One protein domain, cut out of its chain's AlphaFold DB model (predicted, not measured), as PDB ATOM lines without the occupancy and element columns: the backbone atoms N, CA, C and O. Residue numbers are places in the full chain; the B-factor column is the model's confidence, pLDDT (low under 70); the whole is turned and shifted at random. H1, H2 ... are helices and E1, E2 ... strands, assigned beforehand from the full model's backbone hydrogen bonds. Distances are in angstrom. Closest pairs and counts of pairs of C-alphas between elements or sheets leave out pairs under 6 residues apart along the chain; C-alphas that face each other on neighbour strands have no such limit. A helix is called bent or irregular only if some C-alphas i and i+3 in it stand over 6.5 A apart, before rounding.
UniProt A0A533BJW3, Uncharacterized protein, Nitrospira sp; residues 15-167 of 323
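AT A GLANCE: This is residues 15 to 167 of the 323 residues of an uncharacterized protein of Nitrospira sp (UniProt A0A533BJW3). What does one see first? A twisted sheet of four strands stands between helices, with H5 and H6 packed over one face and H1 crossing the other. H2 and H3 pack on H1, and these three make a helical lobe that reaches away from the sheet, while H7 packs on H6 at the opposite end. What are its parts, and how large is it? The printed part has 153 residues with seven named helices and four named strands, in the order H1 H2 H3 E1 H4 H5 E2 E3 E4 H6 H7; the sheet is mixed, in the order E2 E1 E3 E4, and the class is mixed, helices and strands. The whole is compact, with a radius of gyration of the C-alphas of 15.3 A, and spans 45 by 31 by 29 A.

IN THESE COORDINATES: Which elements come first? H1 is residues 15 to 24, 14.1 A long, and C-alpha 15 is at (93.591, 130.758, 89.611). H2 is residues 31 to 43, 18.4 A, and H3 is residues 50 to 65, 22.9 A. What follows H3? E1 is residues 69 to 74, 16.7 A, from C-alpha 69 at (110.875, 137.620, 97.677). H4 is residues 77 to 82, 8.7 A, H5 is residues 89 to 99, 15.5 A, and E2 is residues 102 to 106, 12.8 A. What closes the printed part? E3 is residues 117 to 122, 17.0 A, and E4 is residues 125 to 130, 17.2 A. H6, the longest helix, is residues 135 to 151, 24.2 A, and H7 is residues 159 to 164, 10.5 A, with C-alpha 164 at (119.455, 134.501, 81.192). H7 is irregular, with C-alphas 160 and 163 7.2 A apart.

HOW THE PARTS SIT: How do the first three helices stand? H1 touches H3 at a steep tilt of 54 degrees, the same way, closest at the C-alphas of Leu 19 and Ala 60, 4.7 A. H1 and H2 form a helical hairpin; they touch through residues 33 to 37 of H2 alone, closest at the C-alphas of Leu 21 and Ala 33, 7.6 A, with a tilt of 35.1 degrees, only just steep. How do the strands pair? E1 and E2 are parallel, with N 71 and O 102 2.8 A apart, and E1, H4 H5, E2 make a strand-helix-strand unit, two parallel neighbour strands with helices between, whose crossover is right-handed. E1 and E3 are antiparallel, with N 72 and O 119 2.8 A apart, and the hairpin E3 and E4 is antiparallel, with N 120 and O 127 2.8 A apart. Which helices are on the sheet? In three layers, helices on both faces of a sheet, H5 and H6 are on one face and H1 is on the opposite face, across the strands at a height over the sheet of 9.6 A; H6 runs along the strands at 9.5 A and H5 slantwise to them at 7.4 A. H3, H4 and H7 only graze the sheet; H6 touches H7, closest at the C-alphas of Ala 140 and Ala 161, 4.9 A. Are the helix backbones in range? Every O i to N i+4 pair is within hydrogen-bond range in H1 to H6, but 0 of 2 in H7, where 2 of 3 O i to N i+3 pairs are.

THE WHOLE: How far does it reach? The two C-alphas farthest apart are those of Thr 49 and Gly 159, 46.5 A. Is there a cut or a long link? The printed part has no cut, and no link is long. Where is confidence low? The mean pLDDT of the printed part is 91.7, and no printed residue is under 70.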
ATOM      1  N   ASP A  15      92.565 130.271  88.677       91.19
ATOM      2  CA  ASP A  15      93.591 130.758  89.611       91.19
ATOM      3  C   ASP A  15      95.008 130.715  89.008       91.19
ATOM      4  O   ASP A  15      95.807 131.627  89.221       91.19
ATOM      5  N   SER A  16      95.324 129.701  88.196       89.19
ATOM      6  CA  SER A  16      96.622 129.636  87.509       89.19
ATOM      7  C   SER A  16      96.732 130.669  86.387       89.19
ATOM      8  O   SER A  16      97.816 131.211  86.150       89.19
ATOM      9  N   LEU A  17      95.623 130.944  85.694       91.69
ATOM     10  CA  LEU A  17      95.559 131.915  84.604       91.69
ATOM     11  C   LEU A  17      95.607 133.364  85.111       91.69
ATOM     12  O   LEU A  17      96.340 134.176  84.547       91.69
ATOM     13  N   THR A  18      94.879 133.693  86.181       94.19
ATOM     14  CA  THR A  18      94.933 135.025  86.807       94.19
ATOM     15  C   THR A  18      96.300 135.287  87.432       94.19
ATOM     16  O   THR A  18      96.836 136.381  87.266       94.19
ATOM     17  N   LEU A  19      96.930 134.283  88.055       95.50
ATOM     18  CA  LEU A  19      98.306 134.413  88.536       95.50
ATOM     19  C   LEU A  19      99.296 134.649  87.393       95.50
ATOM     20  O   LEU A  19     100.154 135.521  87.504       95.50
ATOM     21  N   ALA A  20      99.171 133.921  86.281       93.50
ATOM     22  CA  ALA A  20     100.033 134.139  85.122       93.50
ATOM     23  C   ALA A  20      99.870 135.544  84.521       93.50
ATOM     24  O   ALA A  20     100.872 136.138  84.132       93.50
ATOM     25  N   LEU A  21      98.650 136.098  84.504       93.25
ATOM     26  CA  LEU A  21      98.396 137.487  84.104       93.25
ATOM     27  C   LEU A  21      99.125 138.479  85.020       93.25
ATOM     28  O   LEU A  21      99.856 139.335  84.527       93.25
ATOM     29  N   VAL A  22      98.961 138.346  86.342       93.94
ATOM     30  CA  VAL A  22      99.618 139.228  87.324       93.94
ATOM     31  C   VAL A  22     101.139 139.141  87.196       93.94
ATOM     32  O   VAL A  22     101.815 140.167  87.200       93.94
ATOM     33  N   VAL A  23     101.686 137.934  87.040       93.56
ATOM     34  CA  VAL A  23     103.130 137.723  86.868       93.56
ATOM     35  C   VAL A  23     103.624 138.306  85.545       93.56
ATOM     36  O   VAL A  23     104.631 139.005  85.544       93.56
ATOM     37  N   ASN A  24     102.919 138.094  84.431       89.06
ATOM     38  CA  ASN A  24     103.289 138.680  83.139       89.06
ATOM     39  C   ASN A  24     103.327 140.216  83.198       89.06
ATOM     40  O   ASN A  24     104.260 140.827  82.682       89.06
ATOM     41  N   GLY A  25     102.360 140.827  83.880       86.62
ATOM     42  CA  GLY A  25     102.319 142.268  84.110       86.62
ATOM     43  C   GLY A  25     103.217 142.761  85.252       86.62
ATOM     44  O   GLY A  25     103.134 143.928  85.623       86.62
ATOM     45  N   MET A  26     104.065 141.900  85.830       90.12
ATOM     46  CA  MET A  26     104.969 142.232  86.942       90.12
ATOM     47  C   MET A  26     104.245 142.872  88.144       90.12
ATOM     48  O   MET A  26     104.756 143.782  88.792       90.12
ATOM     49  N   GLY A  27     103.028 142.409  88.431       87.50
ATOM     50  CA  GLY A  27     102.147 142.935  89.476       87.50
ATOM     51  C   GLY A  27     101.170 144.013  88.995       87.50
ATOM     52  O   GLY A  27     100.149 144.238  89.646       87.50
ATOM     53  N   ALA A  28     101.425 144.643  87.847       84.31
ATOM     54  CA  ALA A  28     100.484 145.556  87.209       84.31
ATOM     55  C   ALA A  28      99.490 144.775  86.337       84.31
ATOM     56  O   ALA A  28      99.852 143.851  85.617       84.31
ATOM     57  N   CYS A  29      98.211 145.142  86.384       85.31
ATOM     58  CA  CYS A  29      97.179 144.580  85.513       85.31
ATOM     59  C   CYS A  29      96.444 145.735  84.846       85.31
ATOM     60  O   CYS A  29      95.804 146.526  85.537       85.31
ATOM     61  N   THR A  30      96.551 145.846  83.523       83.62
ATOM     62  CA  THR A  30      95.779 146.826  82.754       83.62
ATOM     63  C   THR A  30      94.369 146.305  82.502       83.62
ATOM     64  O   THR A  30      94.154 145.093  82.403       83.62
ATOM     65  N   ASP A  31      93.407 147.217  82.352       85.88
ATOM     66  CA  ASP A  31      92.021 146.855  82.027       85.88
ATOM     67  C   ASP A  31      91.934 146.051  80.721       85.88
ATOM     68  O   ASP A  31      91.154 145.105  80.618       85.88
ATOM     69  N   GLU A  32      92.787 146.377  79.744       86.38
ATOM     70  CA  GLU A  32      92.904 145.649  78.478       86.38
ATOM     71  C   GLU A  32      93.370 144.202  78.693       86.38
ATOM     72  O   GLU A  32      92.708 143.270  78.242       86.38
ATOM     73  N   ALA A  33      94.445 143.986  79.458       85.25
ATOM     74  CA  ALA A  33      94.963 142.642  79.709       85.25
ATOM     75  C   ALA A  33      93.974 141.781  80.522       85.25
ATOM     76  O   ALA A  33      93.834 140.577  80.288       85.25
ATOM     77  N   VAL A  34      93.228 142.400  81.445       90.50
ATOM     78  CA  VAL A  34      92.137 141.740  82.180       90.50
ATOM     79  C   VAL A  34      90.985 141.366  81.241       90.50
ATOM     80  O   VAL A  34      90.471 140.245  81.314       90.50
ATOM     81  N   ALA A  35      90.581 142.267  80.344       89.31
ATOM     82  CA  ALA A  35      89.540 142.001  79.355       89.31
ATOM     83  C   ALA A  35      89.942 140.870  78.391       89.31
ATOM     84  O   ALA A  35      89.122 140.003  78.074       89.31
ATOM     85  N   ASP A  36      91.206 140.827  77.976       88.31
ATOM     86  CA  ASP A  36      91.771 139.766  77.140       88.31
ATOM     87  C   ASP A  36      91.721 138.411  77.831       88.31
ATOM     88  O   ASP A  36      91.252 137.430  77.240       88.31
ATOM     89  N   LEU A  37      92.112 138.356  79.108       89.94
ATOM     90  CA  LEU A  37      92.020 137.123  79.875       89.94
ATOM     91  C   LEU A  37      90.564 136.663  80.020       89.94
ATOM     92  O   LEU A  37      90.280 135.482  79.815       89.94
ATOM     93  N   ARG A  38      89.622 137.573  80.303       89.88
ATOM     94  CA  ARG A  38      88.186 137.238  80.371       89.88
ATOM     95  C   ARG A  38      87.687 136.621  79.060       89.88
ATOM     96  O   ARG A  38      86.997 135.600  79.091       89.88
ATOM     97  N   ARG A  39      88.075 137.185  77.908       89.31
ATOM     98  CA  ARG A  39      87.743 136.630  76.582       89.31
ATOM     99  C   ARG A  39      88.353 135.242  76.376       89.31
ATOM    100  O   ARG A  39      87.670 134.343  75.887       89.31
ATOM    101  N   TYR A  40      89.608 135.049  76.778       87.06
ATOM    102  CA  TYR A  40      90.285 133.758  76.679       87.06
ATOM    103  C   TYR A  40      89.614 132.681  77.544       87.06
ATOM    104  O   TYR A  40      89.303 131.605  77.032       87.06
ATOM    105  N   VAL A  41      89.320 132.977  78.813       86.81
ATOM    106  CA  VAL A  41      88.626 132.068  79.746       86.81
ATOM    107  C   VAL A  41      87.266 131.644  79.178       86.81
ATOM    108  O   VAL A  41      86.976 130.448  79.111       86.81
ATOM    109  N   ALA A  42      86.482 132.598  78.660       85.12
ATOM    110  CA  ALA A  42      85.207 132.311  78.002       85.12
ATOM    111  C   ALA A  42      85.374 131.402  76.768       85.12
ATOM    112  O   ALA A  42      84.605 130.459  76.582       85.12
ATOM    113  N   SER A  43      86.413 131.627  75.952       85.31
ATOM    114  CA  SER A  43      86.703 130.803  74.765       85.31
ATOM    115  C   SER A  43      87.091 129.357  75.093       85.31
ATOM    116  O   SER A  43      86.935 128.468  74.256       85.31
ATOM    117  N   LYS A  44      87.591 129.106  76.309       80.56
ATOM    118  CA  LYS A  44      87.972 127.773  76.795       80.56
ATOM    119  C   LYS A  44      86.835 127.040  77.503       80.56
ATOM    120  O   LYS A  44      87.075 125.969  78.050       80.56
ATOM    121  N   ALA A  45      85.618 127.590  77.467       74.00
ATOM    122  CA  ALA A  45      84.444 127.054  78.153       74.00
ATOM    123  C   ALA A  45      84.666 126.842  79.662       74.00
ATOM    124  O   ALA A  45      84.022 125.996  80.280       74.00
ATOM    125  N   ILE A  46      85.565 127.625  80.265       74.94
ATOM    126  CA  ILE A  46      85.763 127.633  81.709       74.94
ATOM    127  C   ILE A  46      84.635 128.496  82.290       74.94
ATOM    128  O   ILE A  46      84.635 129.722  82.163       74.94
ATOM    129  N   THR A  47      83.615 127.850  82.848       70.31
ATOM    130  CA  THR A  47      82.407 128.516  83.345       70.31
ATOM    131  C   THR A  47      82.662 129.188  84.687       70.31
ATOM    132  O   THR A  47      82.781 128.497  85.697       70.31
ATOM    133  N   HIS A  48      82.683 130.522  84.698       75.12
ATOM    134  CA  HIS A  48      82.789 131.328  85.914       75.12
ATOM    135  C   HIS A  48      81.901 132.568  85.864       75.12
ATOM    136  O   HIS A  48      81.635 133.132  84.799       75.12
ATOM    137  N   THR A  49      81.466 133.018  87.036       81.25
ATOM    138  CA  THR A  49      80.818 134.322  87.199       81.25
ATOM    139  C   THR A  49      81.855 135.450  87.172       81.25
ATOM    140  O   THR A  49      83.034 135.236  87.453       81.25
ATOM    141  N   SER A  50      81.425 136.689  86.888       82.06
ATOM    142  CA  SER A  50      82.328 137.849  87.009       82.06
ATOM    143  C   SER A  50      82.906 137.970  88.423       82.06
ATOM    144  O   SER A  50      84.074 138.302  88.570       82.06
ATOM    145  N   VAL A  51      82.111 137.653  89.450       86.31
ATOM    146  CA  VAL A  51      82.538 137.718  90.855       86.31
ATOM    147  C   VAL A  51      83.658 136.717  91.137       86.31
ATOM    148  O   VAL A  51      84.645 137.069  91.774       86.31
ATOM    149  N   GLU A  52      83.550 135.485  90.636       88.75
ATOM    150  CA  GLU A  52      84.600 134.467  90.794       88.75
ATOM    151  C   GLU A  52      85.906 134.873  90.108       88.75
ATOM    152  O   GLU A  52      86.984 134.666  90.668       88.75
ATOM    153  N   PHE A  53      85.813 135.492  88.926       90.94
ATOM    154  CA  PHE A  53      86.973 136.041  88.229       90.94
ATOM    155  C   PHE A  53      87.667 137.120  89.063       90.94
ATOM    156  O   PHE A  53      88.877 137.047  89.276       90.94
ATOM    157  N   ASP A  54      86.907 138.089  89.575       90.75
ATOM    158  CA  ASP A  54      87.455 139.205  90.350       90.75
ATOM    159  C   ASP A  54      88.078 138.719  91.669       90.75
ATOM    160  O   ASP A  54      89.186 139.119  92.025       90.75
ATOM    161  N   VAL A  55      87.438 137.759  92.344       94.00
ATOM    162  CA  VAL A  55      87.990 137.107  93.544       94.00
ATOM    163  C   VAL A  55      89.265 136.318  93.231       94.00
ATOM    164  O   VAL A  55      90.190 136.288  94.044       94.00
ATOM    165  N   SER A  56      89.345 135.654  92.076       93.94
ATOM    166  CA  SER A  56      90.569 134.970  91.642       93.94
ATOM    167  C   SER A  56      91.700 135.957  91.346       93.94
ATOM    168  O   SER A  56      92.823 135.754  91.802       93.94
ATOM    169  N   LEU A  57      91.403 137.064  90.662       94.25
ATOM    170  CA  LEU A  57      92.388 138.096  90.349       94.25
ATOM    171  C   LEU A  57      92.955 138.759  91.614       94.25
ATOM    172  O   LEU A  57      94.167 138.946  91.716       94.25
ATOM    173  N   GLU A  58      92.114 139.071  92.598       95.19
ATOM    174  CA  GLU A  58      92.588 139.629  93.871       95.19
ATOM    175  C   GLU A  58      93.442 138.629  94.662       95.19
ATOM    176  O   GLU A  58      94.488 139.004  95.195       95.19
ATOM    177  N   ARG A  59      93.084 137.336  94.663       96.00
ATOM    178  CA  ARG A  59      93.937 136.282  95.243       96.00
ATOM    179  C   ARG A  59      95.282 136.176  94.526       96.00
ATOM    180  O   ARG A  59      96.309 136.051  95.183       96.00
ATOM    181  N   ALA A  60      95.301 136.280  93.199       95.88
ATOM    182  CA  ALA A  60      96.532 136.273  92.415       95.88
ATOM    183  C   ALA A  60      97.450 137.464  92.744       95.88
ATOM    184  O   ALA A  60      98.656 137.278  92.906       95.88
ATOM    185  N   LYS A  61      96.894 138.674  92.905       94.88
ATOM    186  CA  LYS A  61      97.650 139.865  93.336       94.88
ATOM    187  C   LYS A  61      98.231 139.700  94.739       94.88
ATOM    188  O   LYS A  61      99.391 140.041  94.962       94.88
ATOM    189  N   GLN A  62      97.447 139.151  95.669       95.94
ATOM    190  CA  GLN A  62      97.920 138.845  97.023       95.94
ATOM    191  C   GLN A  62      99.065 137.831  96.977       95.94
ATOM    192  O   GLN A  62     100.148 138.124  97.472       95.94
ATOM    193  N   HIS A  63      98.876 136.709  96.278       96.12
ATOM    194  CA  HIS A  63      99.893 135.665  96.118       96.12
ATOM    195  C   HIS A  63     101.181 136.185  95.463       96.12
ATOM    196  O   HIS A  63     102.285 135.798  95.852       96.12
ATOM    197  N   PHE A  64     101.067 137.099  94.497       95.69
ATOM    198  CA  PHE A  64     102.215 137.774  93.894       95.69
ATOM    199  C   PHE A  64     103.023 138.584  94.923       95.69
ATOM    200  O   PHE A  64     104.255 138.492  94.975       95.69
ATOM    201  N   ALA A  65     102.321 139.345  95.764       93.75
ATOM    202  CA  ALA A  65     102.894 140.220  96.783       93.75
ATOM    203  C   ALA A  65     103.308 139.496  98.078       93.75
ATOM    204  O   ALA A  65     103.922 140.112  98.947       93.75
ATOM    205  N   GLU A  66     102.994 138.207  98.228       93.94
ATOM    206  CA  GLU A  66     103.337 137.441  99.425       93.94
ATOM    207  C   GLU A  66     104.861 137.359  99.646       93.94
ATOM    208  O   GLU A  66     105.640 136.997  98.754       93.94
ATOM    209  N   GLY A  67     105.276 137.667 100.881       92.19
ATOM    210  CA  GLY A  67     106.664 137.619 101.350       92.19
ATOM    211  C   GLY A  67     107.570 138.743 100.825       92.19
ATOM    212  O   GLY A  67     107.164 139.600 100.048       92.19
ATOM    213  N   ASP A  68     108.848 138.723 101.212       91.94
ATOM    214  CA  ASP A  68     109.837 139.712 100.742       91.94
ATOM    215  C   ASP A  68     110.340 139.394  99.325       91.94
ATOM    216  O   ASP A  68     110.563 140.311  98.530       91.94
ATOM    217  N   ALA A  69     110.460 138.106  98.987       96.56
ATOM    218  CA  ALA A  69     110.875 137.620  97.677       96.56
ATOM    219  C   ALA A  69     110.054 136.398  97.241       96.56
ATOM    220  O   ALA A  69     109.798 135.500  98.045       96.56
ATOM    221  N   HIS A  70     109.687 136.343  95.962       98.00
ATOM    222  CA  HIS A  70     108.893 135.257  95.386       98.00
ATOM    223  C   HIS A  70     109.331 135.008  93.942       98.00
ATOM    224  O   HIS A  70     109.401 135.938  93.138       98.00
ATOM    225  N   PHE A  71     109.641 133.756  93.617       97.94
ATOM    226  CA  PHE A  71     110.069 133.333  92.297       97.94
ATOM    227  C   PHE A  71     108.961 132.544  91.585       97.94
ATOM    228  O   PHE A  71     108.416 131.586  92.125       97.94
ATOM    229  N   PHE A  72     108.604 132.943  90.369       97.75
ATOM    230  CA  PHE A  72     107.503 132.377  89.595       97.75
ATOM    231  C   PHE A  72     108.041 131.662  88.363       97.75
ATOM    232  O   PHE A  72     108.547 132.308  87.447       97.75
ATOM    233  N   LEU A  73     107.903 130.339  88.305       97.25
ATOM    234  CA  LEU A  73     108.349 129.536  87.165       97.25
ATOM    235  C   LEU A  73     107.183 129.274  86.209       97.25
ATOM    236  O   LEU A  73     106.160 128.716  86.607       97.25
ATOM    237  N   CYS A  74     107.344 129.627  84.935       95.81
ATOM    238  CA  CYS A  74     106.332 129.335  83.929       95.81
ATOM    239  C   CYS A  74     106.241 127.823  83.693       95.81
ATOM    240  O   CYS A  74     107.220 127.177  83.301       95.81
ATOM    241  N   ASP A  75     105.044 127.274  83.877       94.12
ATOM    242  CA  ASP A  75     104.730 125.873  83.608       94.12
ATOM    243  C   ASP A  75     103.786 125.710  82.408       94.12
ATOM    244  O   ASP A  75     103.182 124.666  82.202       94.12
ATOM    245  N   GLY A  76     103.681 126.739  81.561       92.31
ATOM    246  CA  GLY A  76     103.018 126.617  80.266       92.31
ATOM    247  C   GLY A  76     103.734 125.619  79.348       92.31
ATOM    248  O   GLY A  76     104.959 125.478  79.393       92.31
ATOM    249  N   GLU A  77     102.978 124.978  78.455       92.62
ATOM    250  CA  GLU A  77     103.465 123.910  77.570       92.62
ATOM    251  C   GLU A  77     104.793 124.231  76.839       92.62
ATOM    252  O   GLU A  77     105.686 123.377  76.843       92.62
ATOM    253  N   PRO A  78     105.020 125.433  76.256       92.94
ATOM    254  CA  PRO A  78     106.303 125.746  75.622       92.94
ATOM    255  C   PRO A  78     107.491 125.697  76.590       92.94
ATOM    256  O   PRO A  78     108.566 125.230  76.217       92.94
ATOM    257  N   CYS A  79     107.301 126.146  77.835       95.06
ATOM    258  CA  CYS A  79     108.334 126.097  78.869       95.06
ATOM    259  C   CYS A  79     108.576 124.660  79.327       95.06
ATOM    260  O   CYS A  79     109.730 124.244  79.397       95.06
ATOM    261  N   GLN A  80     107.513 123.876  79.540       93.94
ATOM    262  CA  GLN A  80     107.627 122.459  79.896       93.94
ATOM    263  C   GLN A  80     108.403 121.658  78.839       93.94
ATOM    264  O   GLN A  80     109.300 120.896  79.190       93.94
ATOM    265  N   ARG A  81     108.109 121.859  77.545       93.12
ATOM    266  CA  ARG A  81     108.768 121.140  76.437       93.12
ATOM    267  C   ARG A  81     110.254 121.477  76.287       93.12
ATOM    268  O   ARG A  81     111.030 120.627  75.858       93.12
ATOM    269  N   GLN A  82     110.648 122.718  76.572       92.75
ATOM    270  CA  GLN A  82     112.035 123.170  76.405       92.75
ATOM    271  C   GLN A  82     112.900 122.929  77.647       92.75
ATOM    272  O   GLN A  82     114.117 122.766  77.530       92.75
ATOM    273  N   ARG A  83     112.280 122.878  78.829       94.44
ATOM    274  CA  ARG A  83     112.940 122.631  80.109       94.44
ATOM    275  C   ARG A  83     113.507 121.208  80.176       94.44
ATOM    276  O   ARG A  83     112.809 120.228  79.948       94.44
ATOM    277  N   ARG A  84     114.785 121.092  80.540       94.00
ATOM    278  CA  ARG A  84     115.536 119.830  80.705       94.00
ATOM    279  C   ARG A  84     116.001 119.620  82.149       94.00
ATOM    280  O   ARG A  84     117.054 119.032  82.388       94.00
ATOM    281  N   PHE A  85     115.248 120.150  83.106       93.56
ATOM    282  CA  PHE A  85     115.445 119.944  84.537       93.56
ATOM    283  C   PHE A  85     114.101 119.649  85.209       93.56
ATOM    284  O   PHE A  85     113.042 119.994  84.681       93.56
ATOM    285  N   GLU A  86     114.146 118.986  86.361       92.31
ATOM    286  CA  GLU A  86     112.945 118.618  87.104       92.31
ATOM    287  C   GLU A  86     112.307 119.840  87.780       92.31
ATOM    288  O   GLU A  86     112.990 120.625  88.434       92.31
ATOM    289  N   ALA A  87     110.990 119.983  87.624       92.00
ATOM    290  CA  ALA A  87     110.190 121.053  88.222       92.00
ATOM    291  C   ALA A  87     108.860 120.507  88.771       92.00
ATOM    292  O   ALA A  87     107.806 121.120  88.624       92.00
ATOM    293  N   THR A  88     108.901 119.310  89.360       92.62
ATOM    294  CA  THR A  88     107.771 118.755  90.113       92.62
ATOM    295  C   THR A  88     107.512 119.599  91.364       92.62
ATOM    296  O   THR A  88     108.408 120.299  91.834       92.62
ATOM    297  N   ALA A  89     106.309 119.525  91.943       90.44
ATOM    298  CA  ALA A  89     105.976 120.282  93.156       90.44
ATOM    299  C   ALA A  89     106.991 120.042  94.294       90.44
ATOM    300  O   ALA A  89     107.462 120.992  94.911       90.44
ATOM    301  N   ASN A  90     107.403 118.786  94.498       94.31
ATOM    302  CA  ASN A  90     108.404 118.427  95.506       94.31
ATOM    303  C   ASN A  90     109.791 118.994  95.177       94.31
ATOM    304  O   ASN A  90     110.465 119.505  96.068       94.31
ATOM    305  N   ALA A  91     110.213 118.937  93.908       94.88
ATOM    306  CA  ALA A  91     111.490 119.510  93.492       94.88
ATOM    307  C   ALA A  91     111.508 121.034  93.688       94.88
ATOM    308  O   ALA A  91     112.473 121.571  94.224       94.88
ATOM    309  N   LEU A  92     110.431 121.733  93.316       96.19
ATOM    310  CA  LEU A  92     110.325 123.182  93.500       96.19
ATOM    311  C   LEU A  92     110.277 123.574  94.979       96.19
ATOM    312  O   LEU A  92     110.922 124.549  95.355       96.19
ATOM    313  N   GLN A  93     109.579 122.804  95.818       96.19
ATOM    314  CA  GLN A  93     109.553 123.023  97.264       96.19
ATOM    315  C   GLN A  93     110.947 122.854  97.885       96.19
ATOM    316  O   GLN A  93     111.396 123.723  98.629       96.19
ATOM    317  N   TYR A  94     111.669 121.788  97.522       96.94
ATOM    318  CA  TYR A  94     113.043 121.568  97.978       96.94
ATOM    319  C   TYR A  94     113.977 122.717  97.566       96.94
ATOM    320  O   TYR A  94     114.761 123.217  98.373       96.94
ATOM    321  N   GLU A  95     113.888 123.172  96.314       97.19
ATOM    322  CA  GLU A  95     114.684 124.307  95.836       97.19
ATOM    323  C   GLU A  95     114.314 125.609  96.554       97.19
ATOM    324  O   GLU A  95     115.210 126.379  96.903       97.19
ATOM    325  N   ALA A  96     113.024 125.836  96.818       96.94
ATOM    326  CA  ALA A  96     112.539 127.011  97.530       96.94
ATOM    327  C   ALA A  96     113.098 127.088  98.960       96.94
ATOM    328  O   ALA A  96     113.583 128.139  99.388       96.94
ATOM    329  N   GLU A  97     113.092 125.961  99.674       96.88
ATOM    330  CA  GLU A  97     113.688 125.833 101.008       96.88
ATOM    331  C   GLU A  97     115.201 126.060 100.967       96.88
ATOM    332  O   GLU A  97     115.740 126.824 101.770       96.88
ATOM    333  N   ARG A  98     115.887 125.460  99.989       96.31
ATOM    334  CA  ARG A  98     117.344 125.567  99.831       96.31
ATOM    335  C   ARG A  98     117.812 127.007  99.613       96.31
ATOM    336  O   ARG A  98     118.864 127.391 100.127       96.31
ATOM    337  N   ILE A  99     117.081 127.789  98.821       95.81
ATOM    338  CA  ILE A  99     117.463 129.173  98.501       95.81
ATOM    339  C   ILE A  99     116.847 130.207  99.452       95.81
ATOM    340  O   ILE A  99     117.237 131.371  99.398       95.81
ATOM    341  N   GLY A 100     115.891 129.814 100.300       95.25
ATOM    342  CA  GLY A 100     115.150 130.738 101.160       95.25
ATOM    343  C   GLY A 100     114.252 131.709 100.384       95.25
ATOM    344  O   GLY A 100     114.065 132.846 100.807       95.25
ATOM    345  N   CYS A 101     113.722 131.291  99.234       96.19
ATOM    346  CA  CYS A 101     112.816 132.081  98.399       96.19
ATOM    347  C   CYS A 101     111.733 131.160  97.847       96.19
ATOM    348  O   CYS A 101     112.037 130.123  97.263       96.19
ATOM    349  N   ARG A 102     110.465 131.533  98.037       96.38
ATOM    350  CA  ARG A 102     109.331 130.734  97.565       96.38
ATOM    351  C   ARG A 102     109.385 130.587  96.049       96.38
ATOM    352  O   ARG A 102     109.615 131.574  95.357       96.38
ATOM    353  N   ILE A 103     109.107 129.383  95.551       97.44
ATOM    354  CA  ILE A 103     108.973 129.118  94.119       97.44
ATOM    355  C   ILE A 103     107.542 128.662  93.836       97.44
ATOM    356  O   ILE A 103     107.120 127.623  94.341       97.44
ATOM    357  N   SER A 104     106.802 129.422  93.032       95.69
ATOM    358  CA  SER A 104     105.457 129.052  92.587       95.69
ATOM    359  C   SER A 104     105.445 128.759  91.088       95.69
ATOM    360  O   SER A 104     105.889 129.604  90.305       95.69
ATOM    361  N   PRO A 105     104.923 127.604  90.647       94.31
ATOM    362  CA  PRO A 105     104.612 127.412  89.243       94.31
ATOM    363  C   PRO A 105     103.427 128.303  88.847       94.31
ATOM    364  O   PRO A 105     102.542 128.583  89.657       94.31
ATOM    365  N   THR A 106     103.387 128.730  87.591       93.69
ATOM    366  CA  THR A 106     102.255 129.477  87.023       93.69
ATOM    367  C   THR A 106     101.829 128.873  85.693       93.69
ATOM    368  O   THR A 106     102.599 128.143  85.065       93.69
ATOM    369  N   ALA A 107     100.651 129.255  85.189       92.25
ATOM    370  CA  ALA A 107     100.333 129.045  83.777       92.25
ATOM    371  C   ALA A 107     101.284 129.857  82.863       92.25
ATOM    372  O   ALA A 107     102.284 130.430  83.308       92.25
ATOM    373  N   CYS A 108     100.995 129.883  81.559       91.62
ATOM    374  CA  CYS A 108     101.847 130.532  80.567       91.62
ATOM    375  C   CYS A 108     102.074 132.024  80.875       91.62
ATOM    376  O   CYS A 108     101.142 132.816  80.798       91.62
ATOM    377  N   GLN A 109     103.324 132.397  81.164       89.62
ATOM    378  CA  GLN A 109     103.725 133.785  81.416       89.62
ATOM    379  C   GLN A 109     104.034 134.559  80.128       89.62
ATOM    380  O   GLN A 109     104.020 135.778  80.151       89.62
ATOM    381  N   GLY A 110     104.340 133.884  79.011       83.00
ATOM    382  CA  GLY A 110     104.909 134.531  77.820       83.00
ATOM    383  C   GLY A 110     106.246 135.268  78.083       83.00
ATOM    384  O   GLY A 110     106.667 135.400  79.227       83.00
ATOM    385  N   PRO A 111     106.955 135.728  77.034       86.75
ATOM    386  CA  PRO A 111     106.781 135.368  75.631       86.75
ATOM    387  C   PRO A 111     107.292 133.944  75.341       86.75
ATOM    388  O   PRO A 111     108.436 133.595  75.625       86.75
ATOM    389  N   CYS A 112     106.473 133.111  74.688       89.00
ATOM    390  CA  CYS A 112     106.785 131.688  74.461       89.00
ATOM    391  C   CYS A 112     108.028 131.433  73.593       89.00
ATOM    392  O   CYS A 112     108.617 130.356  73.668       89.00
ATOM    393  N   LYS A 113     108.436 132.411  72.772       85.94
ATOM    394  CA  LYS A 113     109.652 132.337  71.943       85.94
ATOM    395  C   LYS A 113     110.936 132.303  72.776       85.94
ATOM    396  O   LYS A 113     111.954 131.841  72.279       85.94
ATOM    397  N   GLN A 114     110.872 132.792  74.013       88.12
ATOM    398  CA  GLN A 114     112.004 132.898  74.931       88.12
ATOM    399  C   GLN A 114     111.962 131.835  76.040       88.12
ATOM    400  O   GLN A 114     112.697 131.920  77.020       88.12
ATOM    401  N   ALA A 115     111.094 130.829  75.902       90.81
ATOM    402  CA  ALA A 115     110.968 129.750  76.871       90.81
ATOM    403  C   ALA A 115     112.307 129.008  77.113       90.81
ATOM    404  O   ALA A 115     113.114 128.894  76.194       90.81
ATOM    405  N   PRO A 116     112.541 128.457  78.321       96.06
ATOM    406  CA  PRO A 116     111.741 128.619  79.541       96.06
ATOM    407  C   PRO A 116     111.796 130.046  80.107       96.06
ATOM    408  O   PRO A 116     112.830 130.690  79.990       96.06
ATOM    409  N   VAL A 117     110.707 130.514  80.731       95.44
ATOM    410  CA  VAL A 117     110.608 131.853  81.350       95.44
ATOM    411  C   VAL A 117     110.324 131.740  82.852       95.44
ATOM    412  O   VAL A 117     109.620 130.824  83.285       95.44
ATOM    413  N   ALA A 118     110.874 132.658  83.643       96.94
ATOM    414  CA  ALA A 118     110.531 132.837  85.051       96.94
ATOM    415  C   ALA A 118     110.636 134.309  85.466       96.94
ATOM    416  O   ALA A 118     111.405 135.063  84.875       96.94
ATOM    417  N   LEU A 119     109.922 134.696  86.521       97.25
ATOM    418  CA  LEU A 119     109.981 136.032  87.113       97.25
ATOM    419  C   LEU A 119     110.364 135.952  88.584       97.25
ATOM    420  O   LEU A 119     109.705 135.258  89.352       97.25
ATOM    421  N   LEU A 120     111.375 136.709  88.995       97.75
ATOM    422  CA  LEU A 120     111.724 136.938  90.394       97.75
ATOM    423  C   LEU A 120     111.212 138.299  90.847       97.75
ATOM    424  O   LEU A 120     111.629 139.323  90.315       97.75
ATOM    425  N   ARG A 121     110.380 138.314  91.888       97.25
ATOM    426  CA  ARG A 121     110.006 139.525  92.616       97.25
ATOM    427  C   ARG A 121     110.838 139.633  93.893       97.25
ATOM    428  O   ARG A 121     110.910 138.669  94.654       97.25
ATOM    429  N   VAL A 122     111.399 140.811  94.164       94.94
ATOM    430  CA  VAL A 122     111.997 141.179  95.461       94.94
ATOM    431  C   VAL A 122     111.533 142.585  95.838       94.94
ATOM    432  O   VAL A 122     111.786 143.550  95.116       94.94
ATOM    433  N   GLY A 123     110.829 142.717  96.963       90.19
ATOM    434  CA  GLY A 123     110.099 143.943  97.297       90.19
ATOM    435  C   GLY A 123     109.129 144.335  96.173       90.19
ATOM    436  O   GLY A 123     108.283 143.532  95.784       90.19
ATOM    437  N   GLN A 124     109.284 145.551  95.644       86.19
ATOM    438  CA  GLN A 124     108.523 146.067  94.494       86.19
ATOM    439  C   GLN A 124     109.231 145.846  93.143       86.19
ATOM    440  O   GLN A 124     108.683 146.175  92.098       86.19
ATOM    441  N   GLY A 125     110.465 145.332  93.152       87.44
ATOM    442  CA  GLY A 125     111.237 145.087  91.939       87.44
ATOM    443  C   GLY A 125     110.936 143.716  91.341       87.44
ATOM    444  O   GLY A 125     110.735 142.748  92.081       87.44
ATOM    445  N   CYS A 126     110.977 143.629  90.012       92.50
ATOM    446  CA  CYS A 126     110.876 142.376  89.268       92.50
ATOM    447  C   CYS A 126     112.076 142.191  88.334       92.50
ATOM    448  O   CYS A 126     112.578 143.153  87.759       92.50
ATOM    449  N   GLU A 127     112.511 140.945  88.176       93.38
ATOM    450  CA  GLU A 127     113.524 140.521  87.216       93.38
ATOM    451  C   GLU A 127     112.994 139.317  86.440       93.38
ATOM    452  O   GLU A 127     112.522 138.347  87.038       93.38
ATOM    453  N   LEU A 128     113.090 139.363  85.116       93.12
ATOM    454  CA  LEU A 128     112.668 138.279  84.242       93.12
ATOM    455  C   LEU A 128     113.875 137.468  83.772       93.12
ATOM    456  O   LEU A 128     114.950 137.997  83.491       93.12
ATOM    457  N   PHE A 129     113.672 136.160  83.666       94.81
ATOM    458  CA  PHE A 129     114.646 135.213  83.152       94.81
ATOM    459  C   PHE A 129     114.064 134.450  81.973       94.81
ATOM    460  O   PHE A 129     112.883 134.103  81.980       94.81
ATOM    461  N   ALA A 130     114.905 134.140  80.993       94.12
ATOM    462  CA  ALA A 130     114.541 133.417  79.786       94.12
ATOM    463  C   ALA A 130     115.624 132.411  79.357       94.12
ATOM    464  O   ALA A 130     116.785 132.516  79.756       94.12
ATOM    465  N   GLN A 131     115.246 131.446  78.516       93.88
ATOM    466  CA  GLN A 131     116.142 130.510  77.818       93.88
ATOM    467  C   GLN A 131     117.081 129.657  78.709       93.88
ATOM    468  O   GLN A 131     118.087 129.133  78.233       93.88
ATOM    469  N   PHE A 132     116.752 129.446  79.987       94.88
ATOM    470  CA  PHE A 132     117.538 128.631  80.935       94.88
ATOM    471  C   PHE A 132     117.131 127.142  80.907       94.88
ATOM    472  O   PHE A 132     116.655 126.573  81.884       94.88
ATOM    473  N   ALA A 133     117.274 126.473  79.766       94.00
ATOM    474  CA  ALA A 133     116.772 125.112  79.557       94.00
ATOM    475  C   ALA A 133     117.422 124.015  80.429       94.00
ATOM    476  O   ALA A 133     116.783 122.994  80.691       94.00
ATOM    477  N   ARG A 134     118.684 124.148  80.845       95.44
ATOM    478  CA  ARG A 134     119.468 123.063  81.476       95.44
ATOM    479  C   ARG A 134     119.596 123.236  82.989       95.44
ATOM    480  O   ARG A 134     119.577 124.346  83.504       95.44
ATOM    481  N   ARG A 135     119.861 122.136  83.709       96.25
ATOM    482  CA  ARG A 135     120.030 122.141  85.177       96.25
ATOM    483  C   ARG A 135     121.056 123.166  85.685       96.25
ATOM    484  O   ARG A 135     120.764 123.890  86.625       96.25
ATOM    485  N   ARG A 136     122.220 123.274  85.036       96.19
ATOM    486  CA  ARG A 136     123.264 124.251  85.406       96.19
ATOM    487  C   ARG A 136     122.804 125.707  85.239       96.19
ATOM    488  O   ARG A 136     123.236 126.584  85.976       96.19
ATOM    489  N   GLU A 137     121.960 125.961  84.246       96.88
ATOM    490  CA  GLU A 137     121.424 127.291  83.932       96.88
ATOM    491  C   GLU A 137     120.358 127.662  84.967       96.88
ATOM    492  O   GLU A 137     120.394 128.750  85.534       96.88
ATOM    493  N   TRP A 138     119.502 126.699  85.319       97.00
ATOM    494  CA  TRP A 138     118.566 126.814  86.434       97.00
ATOM    495  C   TRP A 138     119.269 127.098  87.767       97.00
ATOM    496  O   TRP A 138     118.881 128.013  88.485       97.00
ATOM    497  N   GLU A 139     120.355 126.389  88.074       97.31
ATOM    498  CA  GLU A 139     121.163 126.641  89.275       97.31
ATOM    499  C   GLU A 139     121.794 128.036  89.286       97.31
ATOM    500  O   GLU A 139     121.877 128.659  90.345       97.31
ATOM    501  N   ALA A 140     122.205 128.557  88.125       96.06
ATOM    502  CA  ALA A 140     122.706 129.923  88.016       96.06
ATOM    503  C   ALA A 140     121.613 130.943  88.371       96.06
ATOM    504  O   ALA A 140     121.849 131.830  89.196       96.06
ATOM    505  N   VAL A 141     120.413 130.778  87.805       97.56
ATOM    506  CA  VAL A 141     119.251 131.635  88.083       97.56
ATOM    507  C   VAL A 141     118.829 131.538  89.556       97.56
ATOM    508  O   VAL A 141     118.661 132.563  90.215       97.56
ATOM    509  N   LEU A 142     118.761 130.330  90.120       97.69
ATOM    510  CA  LEU A 142     118.483 130.117  91.544       97.69
ATOM    511  C   LEU A 142     119.546 130.737  92.456       97.69
ATOM    512  O   LEU A 142     119.213 131.297  93.498       97.69
ATOM    513  N   GLY A 143     120.819 130.672  92.066       97.62
ATOM    514  CA  GLY A 143     121.904 131.316  92.798       97.62
ATOM    515  C   GLY A 143     121.755 132.837  92.835       97.62
ATOM    516  O   GLY A 143     122.050 133.452  93.858       97.62
ATOM    517  N   PHE A 144     121.277 133.455  91.751       97.50
ATOM    518  CA  PHE A 144     120.919 134.873  91.763       97.50
ATOM    519  C   PHE A 144     119.713 135.143  92.666       97.50
ATOM    520  O   PHE A 144     119.800 136.024  93.519       97.50
ATOM    521  N   ALA A 145     118.637 134.360  92.537       97.81
ATOM    522  CA  ALA A 145     117.434 134.514  93.356       97.81
ATOM    523  C   ALA A 145     117.739 134.427  94.857       97.81
ATOM    524  O   ALA A 145     117.276 135.267  95.625       97.81
ATOM    525  N   GLN A 146     118.593 133.485  95.263       98.00
ATOM    526  CA  GLN A 146     119.073 133.356  96.638       98.00
ATOM    527  C   GLN A 146     119.764 134.635  97.129       98.00
ATOM    528  O   GLN A 146     119.408 135.172  98.178       98.00
ATOM    529  N   ARG A 147     120.745 135.144  96.369       97.25
ATOM    530  CA  ARG A 147     121.494 136.355  96.746       97.25
ATOM    531  C   ARG A 147     120.589 137.583  96.798       97.25
ATOM    532  O   ARG A 147     120.693 138.366  97.736       97.25
ATOM    533  N   ALA A 148     119.699 137.732  95.821       95.88
ATOM    534  CA  ALA A 148     118.770 138.853  95.745       95.88
ATOM    535  C   ALA A 148     117.758 138.833  96.902       95.88
ATOM    536  O   ALA A 148     117.524 139.863  97.535       95.88
ATOM    537  N   ALA A 149     117.210 137.659  97.233       95.88
ATOM    538  CA  ALA A 149     116.302 137.483  98.364       95.88
ATOM    539  C   ALA A 149     116.990 137.796  99.703       95.88
ATOM    540  O   ALA A 149     116.450 138.552 100.509       95.88
ATOM    541  N   GLN A 150     118.210 137.289  99.918       95.25
ATOM    542  CA  GLN A 150     119.004 137.569 101.121       95.25
ATOM    543  C   GLN A 150     119.358 139.055 101.259       95.25
ATOM    544  O   GLN A 150     119.294 139.607 102.356       95.25
ATOM    545  N   ALA A 151     119.703 139.710 100.148       93.31
ATOM    546  CA  ALA A 151     120.031 141.133 100.118       93.31
ATOM    547  C   ALA A 151     118.793 142.048 100.105       93.31
ATOM    548  O   ALA A 151     118.937 143.263 100.226       93.31
ATOM    549  N   LYS A 152     117.588 141.484  99.939       93.94
ATOM    550  CA  LYS A 152     116.318 142.210  99.763       93.94
ATOM    551  C   LYS A 152     116.359 143.243  98.628       93.94
ATOM    552  O   LYS A 152     115.708 144.283  98.694       93.94
ATOM    553  N   THR A 153     117.131 142.963  97.582       92.62
ATOM    554  CA  THR A 153     117.273 143.830  96.409       92.62
ATOM    555  C   THR A 153     117.656 143.020  95.176       92.62
ATOM    556  O   THR A 153     118.365 142.022  95.275       92.62
ATOM    557  N   LEU A 154     117.225 143.476  94.000       89.12
ATOM    558  CA  LEU A 154     117.674 142.938  92.710       89.12
ATOM    559  C   LEU A 154     119.032 143.512  92.275       89.12
ATOM    560  O   LEU A 154     119.632 143.019  91.323       89.12
ATOM    561  N   LEU A 155     119.541 144.529  92.980       87.19
ATOM    562  CA  LEU A 155     120.825 145.186  92.711       87.19
ATOM    563  C   LEU A 155     122.013 144.373  93.250       87.19
ATOM    564  O   LEU A 155     122.883 144.891  93.949       87.19
ATOM    565  N   VAL A 156     122.033 143.079  92.947       87.75
ATOM    566  CA  VAL A 156     123.133 142.165  93.262       87.75
ATOM    567  C   VAL A 156     123.828 141.733  91.974       87.75
ATOM    568  O   VAL A 156     123.251 141.794  90.887       87.75
ATOM    569  N   ASP A 157     125.073 141.271  92.075       84.75
ATOM    570  CA  ASP A 157     125.773 140.740  90.908       84.75
ATOM    571  C   ASP A 157     125.040 139.507  90.346       84.75
ATOM    572  O   ASP A 157     124.815 138.499  91.037       84.75
ATOM    573  N   ALA A 158     124.691 139.591  89.061       83.31
ATOM    574  CA  ALA A 158     124.066 138.519  88.304       83.31
ATOM    575  C   ALA A 158     124.985 137.296  88.170       83.31
ATOM    576  O   ALA A 158     124.495 136.163  88.130       83.31
ATOM    577  N   GLY A 159     126.307 137.492  88.142       88.81
ATOM    578  CA  GLY A 159     127.280 136.418  87.958       88.81
ATOM    579  C   GLY A 159     126.926 135.537  86.755       88.81
ATOM    580  O   GLY A 159     126.682 136.021  85.649       88.81
ATOM    581  N   THR A 160     126.830 134.228  86.978       88.75
ATOM    582  CA  THR A 160     126.479 133.243  85.942       88.75
ATOM    583  C   THR A 160     125.028 133.318  85.458       88.75
ATOM    584  O   THR A 160     124.724 132.724  84.428       88.75
ATOM    585  N   ALA A 161     124.139 134.039  86.151       91.25
ATOM    586  CA  ALA A 161     122.753 134.231  85.722       91.25
ATOM    587  C   ALA A 161     122.602 135.321  84.647       91.25
ATOM    588  O   ALA A 161     121.556 135.403  84.006       91.25
ATOM    589  N   LYS A 162     123.633 136.157  84.432       87.06
ATOM    590  CA  LYS A 162     123.587 137.312  83.517       87.06
ATOM    591  C   LYS A 162     123.084 136.976  82.101       87.06
ATOM    592  O   LYS A 162     122.268 137.750  81.613       87.06
ATOM    593  N   PRO A 163     123.485 135.860  81.457       85.31
ATOM    594  CA  PRO A 163     123.012 135.517  80.113       85.31
ATOM    595  C   PRO A 163     121.515 135.196  80.023       85.31
ATOM    596  O   PRO A 163     120.974 135.202  78.926       85.31
ATOM    597  N   PHE A 164     120.867 134.885  81.150       90.94
ATOM    598  CA  PHE A 164     119.455 134.501  81.192       90.94
ATOM    599  C   PHE A 164     118.542 135.657  81.583       90.94
ATOM    600  O   PHE A 164     117.331 135.494  81.504       90.94
ATOM    601  N   ARG A 165     119.086 136.801  82.026       88.44
ATOM    602  CA  ARG A 165     118.276 137.993  82.304       88.44
ATOM    603  C   ARG A 165     117.606 138.453  81.017       88.44
ATOM    604  O   ARG A 165     118.246 138.516  79.968       88.44
ATOM    605  N   PHE A 166     116.327 138.765  81.115       81.88
ATOM    606  CA  PHE A 166     115.492 139.107  79.981       81.88
ATOM    607  C   PHE A 166     114.728 140.387  80.281       81.88
ATOM    608  O   PHE A 166     114.017 140.467  81.275       81.88
ATOM    609  N   ASP A 167     114.864 141.375  79.406       75.50
ATOM    610  CA  ASP A 167     114.026 142.567  79.414       75.50
ATOM    611  C   ASP A 167     113.008 142.422  78.268       75.50
ATOM    612  O   ASP A 167     113.413 142.328  77.107       75.50
TER     613      ASP A 167